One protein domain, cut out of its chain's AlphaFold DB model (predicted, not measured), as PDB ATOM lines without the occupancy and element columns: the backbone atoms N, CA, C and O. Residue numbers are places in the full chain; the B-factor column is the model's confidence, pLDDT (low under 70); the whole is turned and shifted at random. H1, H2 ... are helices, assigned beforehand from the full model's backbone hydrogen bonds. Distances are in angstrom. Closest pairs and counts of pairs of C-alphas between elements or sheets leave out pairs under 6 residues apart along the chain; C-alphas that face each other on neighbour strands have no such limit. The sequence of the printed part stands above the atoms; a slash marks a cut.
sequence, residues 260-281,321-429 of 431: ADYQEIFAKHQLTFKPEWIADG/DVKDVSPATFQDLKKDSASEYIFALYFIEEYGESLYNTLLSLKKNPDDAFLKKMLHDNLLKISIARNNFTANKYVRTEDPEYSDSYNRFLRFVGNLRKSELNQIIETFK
ATOM      1  N   ALA A 260     -27.770 -24.749-177.767       92.31
ATOM      2  CA  ALA A 260     -29.059 -24.065-177.808       92.31
ATOM      3  C   ALA A 260     -29.369 -23.325-176.496       92.31
ATOM      4  O   ALA A 260     -29.920 -22.230-176.543       92.31
ATOM      5  N   ASP A 261     -28.935 -23.863-175.349       94.12
ATOM      6  CA  ASP A 261     -29.170 -23.239-174.043       94.12
ATOM      7  C   ASP A 261     -28.442 -21.886-173.944       94.12
ATOM      8  O   ASP A 261     -29.027 -20.896-173.514       94.12
ATOM      9  N   TYR A 262     -27.189 -21.796-174.412       93.56
ATOM     10  CA  TYR A 262     -26.469 -20.514-174.462       93.56
ATOM     11  C   TYR A 262     -27.165 -19.518-175.393       93.56
ATOM     12  O   TYR A 262     -27.330 -18.350-175.038       93.56
ATOM     13  N   GLN A 263     -27.581 -19.970-176.580       92.62
ATOM     14  CA  GLN A 263     -28.291 -19.123-177.539       92.62
ATOM     15  C   GLN A 263     -29.568 -18.545-176.929       92.62
ATOM     16  O   GLN A 263     -29.789 -17.341-177.028       92.62
ATOM     17  N   GLU A 264     -30.370 -19.380-176.271       92.94
ATOM     18  CA  GLU A 264     -31.625 -18.974-175.647       92.94
ATOM     19  C   GLU A 264     -31.395 -17.993-174.489       92.94
ATOM     20  O   GLU A 264     -32.011 -16.921-174.463       92.94
ATOM     21  N   ILE A 265     -30.459 -18.304-173.583       92.12
ATOM     22  CA  ILE A 265     -30.126 -17.449-172.433       92.12
ATOM     23  C   ILE A 265     -29.719 -16.047-172.903       92.12
ATOM     24  O   ILE A 265     -30.241 -15.053-172.392       92.12
ATOM     25  N   PHE A 266     -28.816 -15.938-173.882       91.56
ATOM     26  CA  PHE A 266     -28.323 -14.635-174.339       91.56
ATOM     27  C   PHE A 266     -29.314 -13.898-175.243       91.56
ATOM     28  O   PHE A 266     -29.495 -12.691-175.070       91.56
ATOM     29  N   ALA A 267     -30.016 -14.598-176.142       90.69
ATOM     30  CA  ALA A 267     -31.013 -13.978-177.019       90.69
ATOM     31  C   ALA A 267     -32.141 -13.322-176.214       90.69
ATOM     32  O   ALA A 267     -32.564 -12.207-176.530       90.69
ATOM     33  N   LYS A 268     -32.572 -13.961-175.120       87.81
ATOM     34  CA  LYS A 268     -33.588 -13.410-174.215       87.81
ATOM     35  C   LYS A 268     -33.153 -12.109-173.526       87.81
ATOM     36  O   LYS A 268     -33.998 -11.316-173.122       87.81
ATOM     37  N   HIS A 269     -31.849 -11.854-173.465       85.31
ATOM     38  CA  HIS A 269     -31.248 -10.632-172.930       85.31
ATOM     39  C   HIS A 269     -30.716  -9.704-174.033       85.31
ATOM     40  O   HIS A 269     -29.876  -8.850-173.767       85.31
ATOM     41  N   GLN A 270     -31.205  -9.857-175.272       86.69
ATOM     42  CA  GLN A 270     -30.836  -9.030-176.432       86.69
ATOM     43  C   GLN A 270     -29.337  -9.081-176.778       86.69
ATOM     44  O   GLN A 270     -28.809  -8.201-177.459       86.69
ATOM     45  N   LEU A 271     -28.644 -10.138-176.349       89.12
ATOM     46  CA  LEU A 271     -27.256 -10.405-176.701       89.12
ATOM     47  C   LEU A 271     -27.202 -11.395-177.860       89.12
ATOM     48  O   LEU A 271     -27.818 -12.460-177.833       89.12
ATOM     49  N   THR A 272     -26.431 -11.055-178.893       90.44
ATOM     50  CA  THR A 272     -26.178 -11.977-180.004       90.44
ATOM     51  C   THR A 272     -25.136 -12.999-179.571       90.44
ATOM     52  O   THR A 272     -23.963 -12.658-179.413       90.44
ATOM     53  N   PHE A 273     -25.564 -14.247-179.380       91.38
ATOM     54  CA  PHE A 273     -24.646 -15.355-179.136       91.38
ATOM     55  C   PHE A 273     -23.730 -15.570-180.341       91.38
ATOM     56  O   PHE A 273     -24.175 -15.565-181.491       91.38
ATOM     57  N   LYS A 274     -22.451 -15.811-180.060       91.62
ATOM     58  CA  LYS A 274     -21.422 -16.040-181.065       91.62
ATOM     59  C   LYS A 274     -20.877 -17.467-180.949       91.62
ATOM     60  O   LYS A 274     -20.382 -17.819-179.876       91.62
ATOM     61  N   PRO A 275     -20.953 -18.304-182.002       88.94
ATOM     62  CA  PRO A 275     -20.493 -19.695-181.945       88.94
ATOM     63  C   PRO A 275     -19.037 -19.858-181.490       88.94
ATOM     64  O   PRO A 275     -18.720 -20.831-180.807       88.94
ATOM     65  N   GLU A 276     -18.169 -18.893-181.801       90.81
ATOM     66  CA  GLU A 276     -16.771 -18.878-181.359       90.81
ATOM     67  C   GLU A 276     -16.604 -18.864-179.832       90.81
ATOM     68  O   GLU A 276     -15.565 -19.290-179.333       90.81
ATOM     69  N   TRP A 277     -17.619 -18.442-179.068       92.06
ATOM     70  CA  TRP A 277     -17.551 -18.470-177.608       92.06
ATOM     71  C   TRP A 277     -17.405 -19.893-177.071       92.06
ATOM     72  O   TRP A 277     -16.715 -20.087-176.087       92.06
ATOM     73  N   ILE A 278     -17.984 -20.901-177.722       90.00
ATOM     74  CA  ILE A 278     -17.906 -22.300-177.261       90.00
ATOM     75  C   ILE A 278     -17.103 -23.202-178.199       90.00
ATOM     76  O   ILE A 278     -17.021 -24.408-177.963       90.00
ATOM     77  N   ALA A 279     -16.549 -22.643-179.276       85.88
ATOM     78  CA  ALA A 279     -15.746 -23.390-180.230       85.88
ATOM     79  C   ALA A 279     -14.506 -23.992-179.557       85.88
ATOM     80  O   ALA A 279     -13.948 -23.417-178.618       85.88
ATOM     81  N   ASP A 280     -14.088 -25.157-180.047       77.25
ATOM     82  CA  ASP A 280     -12.820 -25.760-179.646       77.25
ATOM     83  C   ASP A 280     -11.669 -24.816-180.028       77.25
ATOM     84  O   ASP A 280     -11.624 -24.287-181.142       77.25
ATOM     85  N   GLY A 281     -10.757 -24.561-179.090       61.09
ATOM     86  CA  GLY A 281      -9.535 -23.812-179.372       61.09
ATOM     87  C   GLY A 281      -8.520 -24.658-180.150       61.09
ATOM     88  O   GLY A 281      -8.555 -25.884-180.111       61.09
ATOM     89  N   ASP A 321     -37.915 -55.602-147.661       82.25
ATOM     90  CA  ASP A 321     -37.954 -54.705-146.496       82.25
ATOM     91  C   ASP A 321     -38.050 -53.223-146.907       82.25
ATOM     92  O   ASP A 321     -38.081 -52.331-146.053       82.25
ATOM     93  N   VAL A 322     -38.072 -52.947-148.216       85.62
ATOM     94  CA  VAL A 322     -38.242 -51.604-148.764       85.62
ATOM     95  C   VAL A 322     -39.591 -51.047-148.320       85.62
ATOM     96  O   VAL A 322     -40.647 -51.525-148.728       85.62
ATOM     97  N   LYS A 323     -39.547 -49.979-147.525       84.31
ATOM     98  CA  LYS A 323     -40.708 -49.124-147.285       84.31
ATOM     99  C   LYS A 323     -40.631 -47.884-148.161       84.31
ATOM    100  O   LYS A 323     -39.549 -47.319-148.365       84.31
ATOM    101  N   ASP A 324     -41.788 -47.468-148.657       76.31
ATOM    102  CA  ASP A 324     -41.932 -46.180-149.315       76.31
ATOM    103  C   ASP A 324     -41.815 -45.068-148.278       76.31
ATOM    104  O   ASP A 324     -42.448 -45.090-147.221       76.31
ATOM    105  N   VAL A 325     -40.970 -44.095-148.592       82.12
ATOM    106  CA  VAL A 325     -40.747 -42.913-147.770       82.12
ATOM    107  C   VAL A 325     -41.247 -41.728-148.567       82.12
ATOM    108  O   VAL A 325     -40.779 -41.491-149.680       82.12
ATOM    109  N   SER A 326     -42.205 -40.990-148.008       76.25
ATOM    110  CA  SER A 326     -42.704 -39.781-148.657       76.25
ATOM    111  C   SER A 326     -41.588 -38.732-148.722       76.25
ATOM    112  O   SER A 326     -41.063 -38.347-147.674       76.25
ATOM    113  N   PRO A 327     -41.235 -38.227-149.916       71.69
ATOM    114  CA  PRO A 327     -40.220 -37.190-150.057       71.69
ATOM    115  C   PRO A 327     -40.752 -35.785-149.729       71.69
ATOM    116  O   PRO A 327     -39.982 -34.832-149.798       71.69
ATOM    117  N   ALA A 328     -42.040 -35.624-149.390       68.56
ATOM    118  CA  ALA A 328     -42.705 -34.319-149.289       68.56
ATOM    119  C   ALA A 328     -41.964 -33.325-148.372       68.56
ATOM    120  O   ALA A 328     -41.687 -32.205-148.785       68.56
ATOM    121  N   THR A 329     -41.532 -33.760-147.183       64.38
ATOM    122  CA  THR A 329     -40.782 -32.913-146.235       64.38
ATOM    123  C   THR A 329     -39.436 -32.431-146.795       64.38
ATOM    124  O   THR A 329     -38.959 -31.357-146.441       64.38
ATOM    125  N   PHE A 330     -38.807 -33.211-147.677       77.25
ATOM    126  CA  PHE A 330     -37.516 -32.878-148.291       77.25
ATOM    127  C   PHE A 330     -37.655 -32.111-149.603       77.25
ATOM    128  O   PHE A 330     -36.724 -31.418-150.002       77.25
ATOM    129  N   GLN A 331     -38.804 -32.190-150.274       75.88
ATOM    130  CA  GLN A 331     -39.070 -31.372-151.457       75.88
ATOM    131  C   GLN A 331     -39.105 -29.883-151.101       75.88
ATOM    132  O   GLN A 331     -38.469 -29.087-151.791       75.88
ATOM    133  N   ASP A 332     -39.737 -29.526-149.980       75.94
ATOM    134  CA  ASP A 332     -39.733 -28.150-149.468       75.94
ATOM    135  C   ASP A 332     -38.319 -27.689-149.095       75.94
ATOM    136  O   ASP A 332     -37.931 -26.552-149.367       75.94
ATOM    137  N   LEU A 333     -37.502 -28.593-148.539       76.12
ATOM    138  CA  LEU A 333     -36.106 -28.306-148.216       76.12
ATOM    139  C   LEU A 333     -35.309 -27.887-149.467       76.12
ATOM    140  O   LEU A 333     -34.498 -26.965-149.395       76.12
ATOM    141  N   LYS A 334     -35.581 -28.527-150.609       80.44
ATOM    142  CA  LYS A 334     -34.867 -28.337-151.881       80.44
ATOM    143  C   LYS A 334     -35.356 -27.166-152.725       80.44
ATOM    144  O   LYS A 334     -34.736 -26.871-153.742       80.44
ATOM    145  N   LYS A 335     -36.458 -26.511-152.353       79.75
ATOM    146  CA  LYS A 335     -37.062 -25.458-153.179       79.75
ATOM    147  C   LYS A 335     -36.065 -24.344-153.531       79.75
ATOM    148  O   LYS A 335     -36.020 -23.920-154.682       79.75
ATOM    149  N   ASP A 336     -35.214 -23.975-152.575       79.25
ATOM    150  CA  ASP A 336     -34.257 -22.867-152.705       79.25
ATOM    151  C   ASP A 336     -32.797 -23.342-152.824       79.25
ATOM    152  O   ASP A 336     -31.871 -22.535-152.934       79.25
ATOM    153  N   SER A 337     -32.572 -24.661-152.867       86.25
ATOM    154  CA  SER A 337     -31.229 -25.242-152.776       86.25
ATOM    155  C   SER A 337     -30.312 -24.834-153.928       86.25
ATOM    156  O   SER A 337     -29.106 -24.710-153.747       86.25
ATOM    157  N   ALA A 338     -30.867 -24.621-155.126       88.94
ATOM    158  CA  ALA A 338     -30.085 -24.183-156.280       88.94
ATOM    159  C   ALA A 338     -29.493 -22.783-156.054       88.94
ATOM    160  O   ALA A 338     -28.296 -22.581-156.261       88.94
ATOM    161  N   SER A 339     -30.308 -21.838-155.583       91.12
ATOM    162  CA  SER A 339     -29.877 -20.464-155.316       91.12
ATOM    163  C   SER A 339     -28.869 -20.404-154.171       91.12
ATOM    164  O   SER A 339     -27.838 -19.740-154.280       91.12
ATOM    165  N   GLU A 340     -29.119 -21.159-153.103       91.12
ATOM    166  CA  GLU A 340     -28.201 -21.255-151.969       91.12
ATOM    167  C   GLU A 340     -26.866 -21.899-152.350       91.12
ATOM    168  O   GLU A 340     -25.818 -21.406-151.939       91.12
ATOM    169  N   TYR A 341     -26.872 -22.951-153.175       92.38
ATOM    170  CA  TYR A 341     -25.641 -23.573-153.660       92.38
ATOM    171  C   TYR A 341     -24.831 -22.617-154.543       92.38
ATOM    172  O   TYR A 341     -23.625 -22.468-154.347       92.38
ATOM    173  N   ILE A 342     -25.489 -21.909-155.469       95.06
ATOM    174  CA  ILE A 342     -24.848 -20.891-156.315       95.06
ATOM    175  C   ILE A 342     -24.188 -19.807-155.456       95.06
ATOM    176  O   ILE A 342     -23.045 -19.418-155.725       95.06
ATOM    177  N   PHE A 343     -24.890 -19.329-154.425       93.88
ATOM    178  CA  PHE A 343     -24.356 -18.332-153.504       93.88
ATOM    179  C   PHE A 343     -23.199 -18.883-152.664       93.88
ATOM    180  O   PHE A 343     -22.177 -18.214-152.536       93.88
ATOM    181  N   ALA A 344     -23.321 -20.106-152.144       93.12
ATOM    182  CA  ALA A 344     -22.271 -20.766-151.377       93.12
ATOM    183  C   ALA A 344     -20.980 -20.906-152.197       93.12
ATOM    184  O   ALA A 344     -19.918 -20.537-151.703       93.12
ATOM    185  N   LEU A 345     -21.078 -21.346-153.459       95.38
ATOM    186  CA  LEU A 345     -19.952 -21.415-154.398       95.38
ATOM    187  C   LEU A 345     -19.312 -20.039-154.624       95.38
ATOM    188  O   LEU A 345     -18.095 -19.902-154.562       95.38
ATOM    189  N   TYR A 346     -20.124 -19.001-154.846       96.12
ATOM    190  CA  TYR A 346     -19.616 -17.636-155.008       96.12
ATOM    191  C   TYR A 346     -18.888 -17.144-153.750       96.12
ATOM    192  O   TYR A 346     -17.827 -16.530-153.849       96.12
ATOM    193  N   PHE A 347     -19.442 -17.429-152.569       93.25
ATOM    194  CA  PHE A 347     -18.875 -17.034-151.283       93.25
ATOM    195  C   PHE A 347     -17.498 -17.663-151.034       93.25
ATOM    196  O   PHE A 347     -16.590 -16.968-150.587       93.25
ATOM    197  N   ILE A 348     -17.316 -18.943-151.378       93.31
ATOM    198  CA  ILE A 348     -16.018 -19.635-151.275       93.31
ATOM    199  C   ILE A 348     -15.082 -19.358-152.465       93.31
ATOM    200  O   ILE A 348     -14.069 -20.031-152.626       93.31
ATOM    201  N   GLU A 349     -15.401 -18.349-153.280       95.44
ATOM    202  CA  GLU A 349     -14.647 -17.913-154.459       95.44
ATOM    203  C   GLU A 349     -14.584 -18.936-155.613       95.44
ATOM    204  O   GLU A 349     -13.800 -18.768-156.546       95.44
ATOM    205  N   GLU A 350     -15.452 -19.948-155.639       95.88
ATOM    206  CA  GLU A 350     -15.601 -20.894-156.759       95.88
ATOM    207  C   GLU A 350     -16.420 -20.257-157.899       95.88
ATOM    208  O   GLU A 350     -17.470 -20.756-158.317       95.88
ATOM    209  N   TYR A 351     -15.965 -19.101-158.399       97.44
ATOM    210  CA  TYR A 351     -16.716 -18.262-159.342       97.44
ATOM    211  C   TYR A 351     -17.039 -18.986-160.656       97.44
ATOM    212  O   TYR A 351     -18.113 -18.795-161.226       97.44
ATOM    213  N   GLY A 352     -16.130 -19.837-161.145       97.06
ATOM    214  CA  GLY A 352     -16.369 -20.649-162.338       97.06
ATOM    215  C   GLY A 352     -17.521 -21.639-162.146       97.06
ATOM    216  O   GLY A 352     -18.436 -21.692-162.965       97.06
ATOM    217  N   GLU A 353     -17.522 -22.400-161.051       95.94
ATOM    218  CA  GLU A 353     -18.606 -23.345-160.767       95.94
ATOM    219  C   GLU A 353     -19.916 -22.648-160.395       95.94
ATOM    220  O   GLU A 353     -20.986 -23.088-160.825       95.94
ATOM    221  N   SER A 354     -19.855 -21.539-159.651       97.62
ATOM    222  CA  SER A 354     -21.028 -20.715-159.348       97.62
ATOM    223  C   SER A 354     -21.685 -20.212-160.637       97.62
ATOM    224  O   SER A 354     -22.900 -20.341-160.810       97.62
ATOM    225  N   LEU A 355     -20.891 -19.727-161.599       98.00
ATOM    226  CA  LEU A 355     -21.391 -19.286-162.901       98.00
ATOM    227  C   LEU A 355     -21.991 -20.436-163.718       98.00
ATOM    228  O   LEU A 355     -23.055 -20.267-164.313       98.00
ATOM    229  N   TYR A 356     -21.350 -21.607-163.734       97.31
ATOM    230  CA  TYR A 356     -21.877 -22.785-164.427       97.31
ATOM    231  C   TYR A 356     -23.252 -23.199-163.884       97.31
ATOM    232  O   TYR A 356     -24.204 -23.359-164.652       97.31
ATOM    233  N   ASN A 357     -23.390 -23.294-162.558       95.94
ATOM    234  CA  ASN A 357     -24.663 -23.610-161.903       95.94
ATOM    235  C   ASN A 357     -25.710 -22.498-162.093       95.94
ATOM    236  O   ASN A 357     -26.903 -22.784-162.230       95.94
ATOM    237  N   THR A 358     -25.274 -21.236-162.181       97.00
ATOM    238  CA  THR A 358     -26.145 -20.103-162.531       97.00
ATOM    239  C   THR A 358     -26.727 -20.263-163.933       97.00
ATOM    240  O   THR A 358     -27.932 -20.113-164.109       97.00
ATOM    241  N   LEU A 359     -25.910 -20.626-164.928       96.56
ATOM    242  CA  LEU A 359     -26.373 -20.862-166.300       96.56
ATOM    243  C   LEU A 359     -27.333 -22.057-166.390       96.56
ATOM    244  O   LEU A 359     -28.373 -21.951-167.040       96.56
ATOM    245  N   LEU A 360     -27.034 -23.163-165.696       95.56
ATOM    246  CA  LEU A 360     -27.945 -24.314-165.596       95.56
ATOM    247  C   LEU A 360     -29.304 -23.926-164.998       95.56
ATOM    248  O   LEU A 360     -30.341 -24.448-165.410       95.56
ATOM    249  N   SER A 361     -29.310 -22.999-164.043       94.25
ATOM    250  CA  SER A 361     -30.540 -22.515-163.413       94.25
ATOM    251  C   SER A 361     -31.279 -21.499-164.294       94.25
ATOM    252  O   SER A 361     -32.503 -21.569-164.396       94.25
ATOM    253  N   LEU A 362     -30.564 -20.615-165.004       93.81
ATOM    254  CA  LEU A 362     -31.142 -19.652-165.957       93.81
ATOM    255  C   LEU A 362     -31.802 -20.340-167.149       93.81
ATOM    256  O   LEU A 362     -32.810 -19.850-167.644       93.81
ATOM    257  N   LYS A 363     -31.283 -21.494-167.579       93.00
ATOM    258  CA  LYS A 363     -31.942 -22.350-168.575       93.00
ATOM    259  C   LYS A 363     -33.386 -22.692-168.180       93.00
ATOM    260  O   LYS A 363     -34.250 -22.787-169.040       93.00
ATOM    261  N   LYS A 364     -33.652 -22.884-166.884       91.38
ATOM    262  CA  LYS A 364     -34.981 -23.243-166.356       91.38
ATOM    263  C   LYS A 364     -35.803 -22.006-166.006       91.38
ATOM    264  O   LYS A 364     -36.986 -21.949-166.321       91.38
ATOM    265  N   ASN A 365     -35.161 -21.019-165.382       91.19
ATOM    266  CA  ASN A 365     -35.782 -19.803-164.862       91.19
ATOM    267  C   ASN A 365     -35.056 -18.552-165.393       91.19
ATOM    268  O   ASN A 365     -34.372 -17.856-164.641       91.19
ATOM    269  N   PRO A 366     -35.184 -18.237-166.691       88.81
ATOM    270  CA  PRO A 366     -34.392 -17.189-167.346       88.81
ATOM    271  C   PRO A 366     -34.672 -15.763-166.860       88.81
ATOM    272  O   PRO A 366     -33.864 -14.868-167.106       88.81
ATOM    273  N   ASP A 367     -35.811 -15.528-166.206       89.44
ATOM    274  CA  ASP A 367     -36.208 -14.207-165.707       89.44
ATOM    275  C   ASP A 367     -35.904 -13.983-164.224       89.44
ATOM    276  O   ASP A 367     -36.163 -12.899-163.706       89.44
ATOM    277  N   ASP A 368     -35.301 -14.968-163.558       91.94
ATOM    278  CA  ASP A 368     -34.989 -14.899-162.137       91.94
ATOM    279  C   ASP A 368     -33.960 -13.795-161.830       91.94
ATOM    280  O   ASP A 368     -32.839 -13.778-162.352       91.94
ATOM    281  N   ALA A 369     -34.347 -12.850-160.972       92.69
ATOM    282  CA  ALA A 369     -33.515 -11.706-160.620       92.69
ATOM    283  C   ALA A 369     -32.250 -12.113-159.846       92.69
ATOM    284  O   ALA A 369     -31.185 -11.544-160.082       92.69
ATOM    285  N   PHE A 370     -32.330 -13.103-158.957       93.25
ATOM    286  CA  PHE A 370     -31.159 -13.582-158.231       93.25
ATOM    287  C   PHE A 370     -30.154 -14.206-159.207       93.25
ATOM    288  O   PHE A 370     -28.977 -13.848-159.185       93.25
ATOM    289  N   LEU A 371     -30.612 -15.053-160.133       94.69
ATOM    290  CA  LEU A 371     -29.730 -15.697-161.108       94.69
ATOM    291  C   LEU A 371     -29.070 -14.693-162.063       94.69
ATOM    292  O   LEU A 371     -27.881 -14.812-162.355       94.69
ATOM    293  N   LYS A 372     -29.798 -13.662-162.510       94.81
ATOM    294  CA  LYS A 372     -29.223 -12.570-163.320       94.81
ATOM    295  C   LYS A 372     -28.126 -11.824-162.560       94.81
ATOM    296  O   LYS A 372     -27.058 -11.573-163.117       94.81
ATOM    297  N   LYS A 373     -28.361 -11.527-161.278       95.38
ATOM    298  CA  LYS A 373     -27.359 -10.909-160.403       95.38
ATOM    299  C   LYS A 373     -26.140 -11.815-160.213       95.38
ATOM    300  O   LYS A 373     -25.014 -11.345-160.333       95.38
ATOM    301  N   MET A 374     -26.343 -13.111-159.980       96.94
ATOM    302  CA  MET A 374     -25.246 -14.073-159.835       96.94
ATOM    303  C   MET A 374     -24.435 -14.233-161.121       96.94
ATOM    304  O   MET A 374     -23.215 -14.384-161.051       96.94
ATOM    305  N   LEU A 375     -25.065 -14.144-162.296       96.62
ATOM    306  CA  LEU A 375     -24.355 -14.128-163.572       96.62
ATOM    307  C   LEU A 375     -23.445 -12.892-163.667       96.62
ATOM    308  O   LEU A 375     -22.257 -13.031-163.962       96.62
ATOM    309  N   HIS A 376     -23.986 -11.704-163.375       97.00
ATOM    310  CA  HIS A 376     -23.227 -10.451-163.333       97.00
ATOM    311  C   HIS A 376     -22.039 -10.536-162.364       97.00
ATOM    312  O   HIS A 376     -20.898 -10.296-162.762       97.00
ATOM    313  N   ASP A 377     -22.289 -10.908-161.107       97.62
ATOM    314  CA  ASP A 377     -21.283 -10.876-160.044       97.62
ATOM    315  C   ASP A 377     -20.144 -11.866-160.308       97.62
ATOM    316  O   ASP A 377     -18.968 -11.512-160.171       97.62
ATOM    317  N   ASN A 378     -20.467 -13.082-160.757       98.25
ATOM    318  CA  ASN A 378     -19.457 -14.066-161.136       98.25
ATOM    319  C   ASN A 378     -18.599 -13.577-162.307       98.25
ATOM    320  O   ASN A 378     -17.369 -13.619-162.231       98.25
ATOM    321  N   LEU A 379     -19.218 -13.077-163.383       97.50
ATOM    322  CA  LEU A 379     -18.478 -12.569-164.542       97.50
ATOM    323  C   LEU A 379     -17.606 -11.363-164.177       97.50
ATOM    324  O   LEU A 379     -16.478 -11.260-164.663       97.50
ATOM    325  N   LEU A 380     -18.076 -10.486-163.286       97.69
ATOM    326  CA  LEU A 380     -17.299  -9.360-162.775       97.69
ATOM    327  C   LEU A 380     -16.060  -9.837-162.006       97.69
ATOM    328  O   LEU A 380     -14.951  -9.367-162.277       97.69
ATOM    329  N   LYS A 381     -16.212 -10.804-161.092       98.00
ATOM    330  CA  LYS A 381     -15.085 -11.392-160.348       98.00
ATOM    331  C   LYS A 381     -14.088 -12.090-161.270       98.00
ATOM    332  O   LYS A 381     -12.881 -11.877-161.133       98.00
ATOM    333  N   ILE A 382     -14.575 -12.837-162.259       97.19
ATOM    334  CA  ILE A 382     -13.739 -13.469-163.284       97.19
ATOM    335  C   ILE A 382     -13.002 -12.405-164.113       97.19
ATOM    336  O   ILE A 382     -11.805 -12.543-164.354       97.19
ATOM    337  N   SER A 383     -13.666 -11.312-164.504       96.81
ATOM    338  CA  SER A 383     -13.043 -10.194-165.232       96.81
ATOM    339  C   SER A 383     -11.903  -9.558-164.431       96.81
ATOM    340  O   SER A 383     -10.802  -9.363-164.956       96.81
ATOM    341  N   ILE A 384     -12.123  -9.302-163.137       96.38
ATOM    342  CA  ILE A 384     -11.092  -8.794-162.219       96.38
ATOM    343  C   ILE A 384      -9.915  -9.777-162.138       96.38
ATOM    344  O   ILE A 384      -8.765  -9.371-162.309       96.38
ATOM    345  N   ALA A 385     -10.184 -11.070-161.951       96.00
ATOM    346  CA  ALA A 385      -9.142 -12.092-161.879       96.00
ATOM    347  C   ALA A 385      -8.344 -12.228-163.189       96.00
ATOM    348  O   ALA A 385      -7.124 -12.392-163.146       96.00
ATOM    349  N   ARG A 386      -8.993 -12.096-164.357       94.44
ATOM    350  CA  ARG A 386      -8.315 -12.076-165.668       94.44
ATOM    351  C   ARG A 386      -7.379 -10.879-165.802       94.44
ATOM    352  O   ARG A 386      -6.247 -11.059-166.238       94.44
ATOM    353  N   ASN A 387      -7.813  -9.685-165.391       94.38
ATOM    354  CA  ASN A 387      -6.961  -8.489-165.417       94.38
ATOM    355  C   ASN A 387      -5.757  -8.607-164.459       94.38
ATOM    356  O   ASN A 387      -4.713  -8.021-164.728       94.38
ATOM    357  N   ASN A 388      -5.891  -9.393-163.386       95.31
ATOM    358  CA  ASN A 388      -4.834  -9.644-162.405       95.31
ATOM    359  C   ASN A 388      -4.014 -10.917-162.686       95.31
ATOM    360  O   ASN A 388      -3.207 -11.298-161.844       95.31
ATOM    361  N   PHE A 389      -4.225 -11.598-163.819       93.19
ATOM    362  CA  PHE A 389      -3.562 -12.866-164.170       93.19
ATOM    363  C   PHE A 389      -3.733 -13.992-163.127       93.19
ATOM    364  O   PHE A 389      -2.876 -14.859-162.994       93.19
ATOM    365  N   THR A 390      -4.856 -14.002-162.401       94.81
ATOM    366  CA  THR A 390      -5.181 -14.993-161.351       94.81
ATOM    367  C   THR A 390      -6.459 -15.785-161.641       94.81
ATOM    368  O   THR A 390      -7.004 -16.440-160.760       94.81
ATOM    369  N   ALA A 391      -6.965 -15.744-162.878       90.94
ATOM    370  CA  ALA A 391      -8.221 -16.404-163.253       90.94
ATOM    371  C   ALA A 391      -8.219 -17.923-163.001       90.94
ATOM    372  O   ALA A 391      -9.242 -18.465-162.598       90.94
ATOM    373  N   ASN A 392      -7.070 -18.586-163.154       90.88
ATOM    374  CA  ASN A 392      -6.897 -20.020-162.894       90.88
ATOM    375  C   ASN A 392      -7.099 -20.423-161.422       90.88
ATOM    376  O   ASN A 392      -7.274 -21.605-161.150       90.88
ATOM    377  N   LYS A 393      -7.087 -19.469-160.476       92.19
ATOM    378  CA  LYS A 393      -7.472 -19.722-159.076       92.19
ATOM    379  C   LYS A 393      -8.982 -19.960-158.935       92.19
ATOM    380  O   LYS A 393      -9.390 -20.667-158.027       92.19
ATOM    381  N   TYR A 394      -9.791 -19.349-159.800       95.12
ATOM    382  CA  TYR A 394     -11.247 -19.258-159.627       95.12
ATOM    383  C   TYR A 394     -12.051 -19.942-160.740       95.12
ATOM    384  O   TYR A 394     -13.256 -20.153-160.613       95.12
ATOM    385  N   VAL A 395     -11.402 -20.228-161.869       93.94
ATOM    386  CA  VAL A 395     -11.984 -20.902-163.028       93.94
ATOM    387  C   VAL A 395     -11.023 -22.005-163.444       93.94
ATOM    388  O   VAL A 395      -9.842 -21.750-163.689       93.94
ATOM    389  N   ARG A 396     -11.540 -23.230-163.518       92.31
ATOM    390  CA  ARG A 396     -10.771 -24.406-163.926       92.31
ATOM    391  C   ARG A 396     -10.398 -24.339-165.404       92.31
ATOM    392  O   ARG A 396     -10.999 -23.609-166.189       92.31
ATOM    393  N   THR A 397      -9.400 -25.121-165.782       88.81
ATOM    394  CA  THR A 397      -9.069 -25.381-167.184       88.81
ATOM    395  C   THR A 397      -9.763 -26.649-167.656       88.81
ATOM    396  O   THR A 397     -10.158 -27.473-166.835       88.81
ATOM    397  N   GLU A 398      -9.920 -26.798-168.970       88.19
ATOM    398  CA  GLU A 398     -10.500 -28.011-169.551       88.19
ATOM    399  C   GLU A 398      -9.739 -29.263-169.106       88.19
ATOM    400  O   GLU A 398      -8.508 -29.263-169.046       88.19
ATOM    401  N   ASP A 399     -10.490 -30.324-168.814       83.88
ATOM    402  CA  ASP A 399      -9.948 -31.607-168.380       83.88
ATOM    403  C   ASP A 399     -10.743 -32.767-169.018       83.88
ATOM    404  O   ASP A 399     -11.978 -32.744-168.994       83.88
ATOM    405  N   PRO A 400     -10.086 -33.801-169.583       80.31
ATOM    406  CA  PRO A 400     -10.753 -34.995-170.117       80.31
ATOM    407  C   PRO A 400     -11.572 -35.824-169.107       80.31
ATOM    408  O   PRO A 400     -12.229 -36.798-169.505       80.31
ATOM    409  N   GLU A 401     -11.457 -35.544-167.810       80.69
ATOM    410  CA  GLU A 401     -12.277 -36.121-166.741       80.69
ATOM    411  C   GLU A 401     -13.591 -35.360-166.532       80.69
ATOM    412  O   GLU A 401     -14.558 -35.942-166.036       80.69
ATOM    413  N   TYR A 402     -13.669 -34.095-166.952       85.75
ATOM    414  CA  TYR A 402     -14.902 -33.319-166.888       85.75
ATOM    415  C   TYR A 402     -15.885 -33.703-167.994       85.75
ATOM    416  O   TYR A 402     -15.521 -34.214-169.053       85.75
ATOM    417  N   SER A 403     -17.167 -33.434-167.742       88.19
ATOM    418  CA  SER A 403     -18.213 -33.642-168.739       88.19
ATOM    419  C   SER A 403     -18.050 -32.685-169.920       88.19
ATOM    420  O   SER A 403     -17.586 -31.551-169.767       88.19
ATOM    421  N   ASP A 404     -18.524 -33.101-171.096       89.69
ATOM    422  CA  ASP A 404     -18.532 -32.256-172.297       89.69
ATOM    423  C   ASP A 404     -19.255 -30.923-172.063       89.69
ATOM    424  O   ASP A 404     -18.863 -29.889-172.602       89.69
ATOM    425  N   SER A 405     -20.303 -30.943-171.235       93.62
ATOM    426  CA  SER A 405     -21.040 -29.753-170.810       93.62
ATOM    427  C   SER A 405     -20.155 -28.778-170.034       93.62
ATOM    428  O   SER A 405     -20.109 -27.590-170.356       93.62
ATOM    429  N   TYR A 406     -19.418 -29.267-169.033       93.44
ATOM    430  CA  TYR A 406     -18.563 -28.406-168.224       93.44
ATOM    431  C   TYR A 406     -17.358 -27.903-169.029       93.44
ATOM    432  O   TYR A 406     -17.094 -26.707-169.022       93.44
ATOM    433  N   ASN A 407     -16.704 -28.750-169.831       92.31
ATOM    434  CA  ASN A 407     -15.621 -28.305-170.722       92.31
ATOM    435  C   ASN A 407     -16.096 -27.257-171.743       92.31
ATOM    436  O   ASN A 407     -15.398 -26.281-172.010       92.31
ATOM    437  N   ARG A 408     -17.319 -27.388-172.277       93.19
ATOM    438  CA  ARG A 408     -17.940 -26.356-173.129       93.19
ATOM    439  C   ARG A 408     -18.144 -25.037-172.388       93.19
ATOM    440  O   ARG A 408     -17.913 -23.975-172.960       93.19
ATOM    441  N   PHE A 409     -18.546 -25.094-171.123       95.88
ATOM    442  CA  PHE A 409     -18.621 -23.913-170.271       95.88
ATOM    443  C   PHE A 409     -17.243 -23.280-170.021       95.88
ATOM    444  O   PHE A 409     -17.112 -22.058-170.079       95.88
ATOM    445  N   LEU A 410     -16.202 -24.080-169.793       94.50
ATOM    446  CA  LEU A 410     -14.849 -23.555-169.613       94.50
ATOM    447  C   LEU A 410     -14.348 -22.852-170.884       94.50
ATOM    448  O   LEU A 410     -13.786 -21.759-170.789       94.50
ATOM    449  N   ARG A 411     -14.660 -23.396-172.071       92.88
ATOM    450  CA  ARG A 411     -14.440 -22.715-173.362       92.88
ATOM    451  C   ARG A 411     -15.206 -21.407-173.466       92.88
ATOM    452  O   ARG A 411     -14.594 -20.395-173.794       92.88
ATOM    453  N   PHE A 412     -16.492 -21.402-173.100       94.50
ATOM    454  CA  PHE A 412     -17.297 -20.180-173.017       94.50
ATOM    455  C   PHE A 412     -16.573 -19.084-172.233       94.50
ATOM    456  O   PHE A 412     -16.355 -17.994-172.755       94.50
ATOM    457  N   VAL A 413     -16.129 -19.372-171.010       93.75
ATOM    458  CA  VAL A 413     -15.440 -18.375-170.179       93.75
ATOM    459  C   VAL A 413     -14.075 -17.983-170.762       93.75
ATOM    460  O   VAL A 413     -13.712 -16.802-170.745       93.75
ATOM    461  N   GLY A 414     -13.322 -18.953-171.286       91.06
ATOM    462  CA  GLY A 414     -11.985 -18.748-171.846       91.06
ATOM    463  C   GLY A 414     -11.972 -17.894-173.117       91.06
ATOM    464  O   GLY A 414     -11.137 -16.993-173.245       91.06
ATOM    465  N   ASN A 415     -12.928 -18.125-174.020       92.56
ATOM    466  CA  ASN A 415     -12.967 -17.525-175.355       92.56
ATOM    467  C   ASN A 415     -13.563 -16.113-175.381       92.56
ATOM    468  O   ASN A 415     -13.323 -15.373-176.338       92.56
ATOM    469  N   LEU A 416     -14.306 -15.699-174.346       93.50
ATOM    470  CA  LEU A 416     -14.843 -14.340-174.271       93.50
ATOM    471  C   LEU A 416     -13.715 -13.304-174.324       93.50
ATOM    472  O   LEU A 416     -12.832 -13.273-173.456       93.50
ATOM    473  N   ARG A 417     -13.769 -12.398-175.306       92.56
ATOM    474  CA  ARG A 417     -12.877 -11.232-175.364       92.56
ATOM    475  C   ARG A 417     -13.243 -10.248-174.257       92.56
ATOM    476  O   ARG A 417     -14.382 -10.198-173.802       92.56
ATOM    477  N   LYS A 418     -12.300  -9.386-173.868       92.56
ATOM    478  CA  LYS A 418     -12.531  -8.371-172.823       92.56
ATOM    479  C   LYS A 418     -13.749  -7.479-173.112       92.56
ATOM    480  O   LYS A 418     -14.520  -7.196-172.205       92.56
ATOM    481  N   SER A 419     -13.935  -7.060-174.366       93.44
ATOM    482  CA  SER A 419     -15.093  -6.252-174.772       93.44
ATOM    483  C   SER A 419     -16.416  -7.011-174.649       93.44
ATOM    484  O   SER A 419     -17.399  -6.436-174.200       93.44
ATOM    485  N   GLU A 420     -16.431  -8.295-175.006       94.06
ATOM    486  CA  GLU A 420     -17.620  -9.152-174.942       94.06
ATOM    487  C   GLU A 420     -17.991  -9.461-173.496       94.06
ATOM    488  O   GLU A 420     -19.144  -9.307-173.110       94.06
ATOM    489  N   LEU A 421     -16.999  -9.802-172.670       94.44
ATOM    490  CA  LEU A 421     -17.186 -10.003-171.237       94.44
ATOM    491  C   LEU A 421     -17.787  -8.754-170.578       94.44
ATOM    492  O   LEU A 421     -18.776  -8.862-169.860       94.44
ATOM    493  N   ASN A 422     -17.238  -7.571-170.865       94.50
ATOM    494  CA  ASN A 422     -17.761  -6.311-170.330       94.50
ATOM    495  C   ASN A 422     -19.185  -6.015-170.822       94.50
ATOM    496  O   ASN A 422     -20.008  -5.550-170.039       94.50
ATOM    497  N   GLN A 423     -19.495  -6.301-172.090       94.50
ATOM    498  CA  GLN A 423     -20.845  -6.130-172.627       94.50
ATOM    499  C   GLN A 423     -21.857  -7.028-171.906       94.50
ATOM    500  O   GLN A 423     -22.937  -6.561-171.540       94.50
ATOM    501  N   ILE A 424     -21.511  -8.301-171.679       94.44
ATOM    502  CA  ILE A 424     -22.377  -9.233-170.948       94.44
ATOM    503  C   ILE A 424     -22.556  -8.748-169.506       94.44
ATOM    504  O   ILE A 424     -23.689  -8.667-169.045       94.44
ATOM    505  N   ILE A 425     -21.476  -8.360-168.815       95.88
ATOM    506  CA  ILE A 425     -21.553  -7.826-167.445       95.88
ATOM    507  C   ILE A 425     -22.529  -6.645-167.384       95.88
ATOM    508  O   ILE A 425     -23.494  -6.703-166.630       95.88
ATOM    509  N   GLU A 426     -22.352  -5.614-168.212       94.56
ATOM    510  CA  GLU A 426     -23.232  -4.435-168.171       94.56
ATOM    511  C   GLU A 426     -24.690  -4.764-168.532       94.56
ATOM    512  O   GLU A 426     -25.600  -4.142-167.996       94.56
ATOM    513  N   THR A 427     -24.939  -5.776-169.371       93.12
ATOM    514  CA  THR A 427     -26.308  -6.209-169.717       93.12
ATOM    515  C   THR A 427     -27.056  -6.797-168.519       93.12
ATOM    516  O   THR A 427     -28.265  -6.618-168.392       93.12
ATOM    517  N   PHE A 428     -26.348  -7.506-167.636       91.00
ATOM    518  CA  PHE A 428     -26.934  -8.168-166.465       91.00
ATOM    519  C   PHE A 428     -26.800  -7.356-165.172       91.00
ATOM    520  O   PHE A 428     -27.208  -7.813-164.103       91.00
ATOM    521  N   LYS A 429     -26.254  -6.142-165.259       90.38
ATOM    522  CA  LYS A 429     -26.174  -5.209-164.143       90.38
ATOM    523  C   LYS A 429     -27.578  -4.738-163.774       90.38
ATOM    524  O   LYS A 429     -28.261  -4.097-164.569       90.38
TER     525      LYS A 429
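What this domain is: This is residues 260 to 281 and 321 to 429 of the 431 residues of the protein "Peptidase_M48 domain-containing protein" of Flavobacterium sp. BFFFF1 (UniProt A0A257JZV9). The long helix H5 makes a three-helix bundle with H3 and H4, up and down, each running against the one before; H7 packs on H5, H6 crosses H4 steeply, and H1 lies near H4. From this rounded body, residues 321 to 337, with H2, stick out as an arm and make the length. The printed part has 131 residues with seven named helices, H1 to H7 in chain order, and no named strand; its class is all helix. It is only just compact, close to loose, with a radius of gyration of the C-alphas of 16.4 A and spans of 57 by 33 by 28 A.

Where its parts are: Find C-alpha 369 at (-33.515, -11.706, -160.620); from there H5 runs 27.2 A to C-alpha 387 at (-6.961, -8.489, -165.417). Before it come H1, residues 260 to 267, H2, 328 to 334, H3, 337 to 347, 14.9 A, and H4, 351 to 362, 15.9 A. After it come H6, 404 to 415, 16.0 A, and H7, 418 to 428, 15.7 A, which ends at (-26.934, -8.168, -166.465).

How they stand to each other: H5 touches H4, closest at C-alphas 378 and 351, 5.3 A, a hairpin at a shallow tilt of 29 degrees. With residues 370 to 378 alone it touches H3, closest at C-alphas 378 and 346, 7.1 A. H7 touches H5, closest at C-alphas 425 and 376, 5.2 A, opposite ways. H3 and H4 are a hairpin, closest at C-alphas 342 and 354, 4.9 A. H4 and H6 only just touch, with 3 pairs of C-alphas within 8 A, the closest 356 and 409, 6.8 A. H1 and H4 are close but not clearly touching, closest at C-alphas 265 and 362, 6.9 A. H2 and H3 meet only through their link. In H1 and H3 to H7 every O i to N i+4 pair is within hydrogen-bond range; in H2, 1 of 3 is, beside 3 of 4 O i to N i+3 pairs.

The domain as a whole: Residues 282 to 320 are not printed; C-alphas 281 and 321 are 53.3 A apart across the cut. The link from H5 to H6, 16 residues, is long. Mean pLDDT of the printed part is 90.6; residues 281, 328 and 329 are under 70.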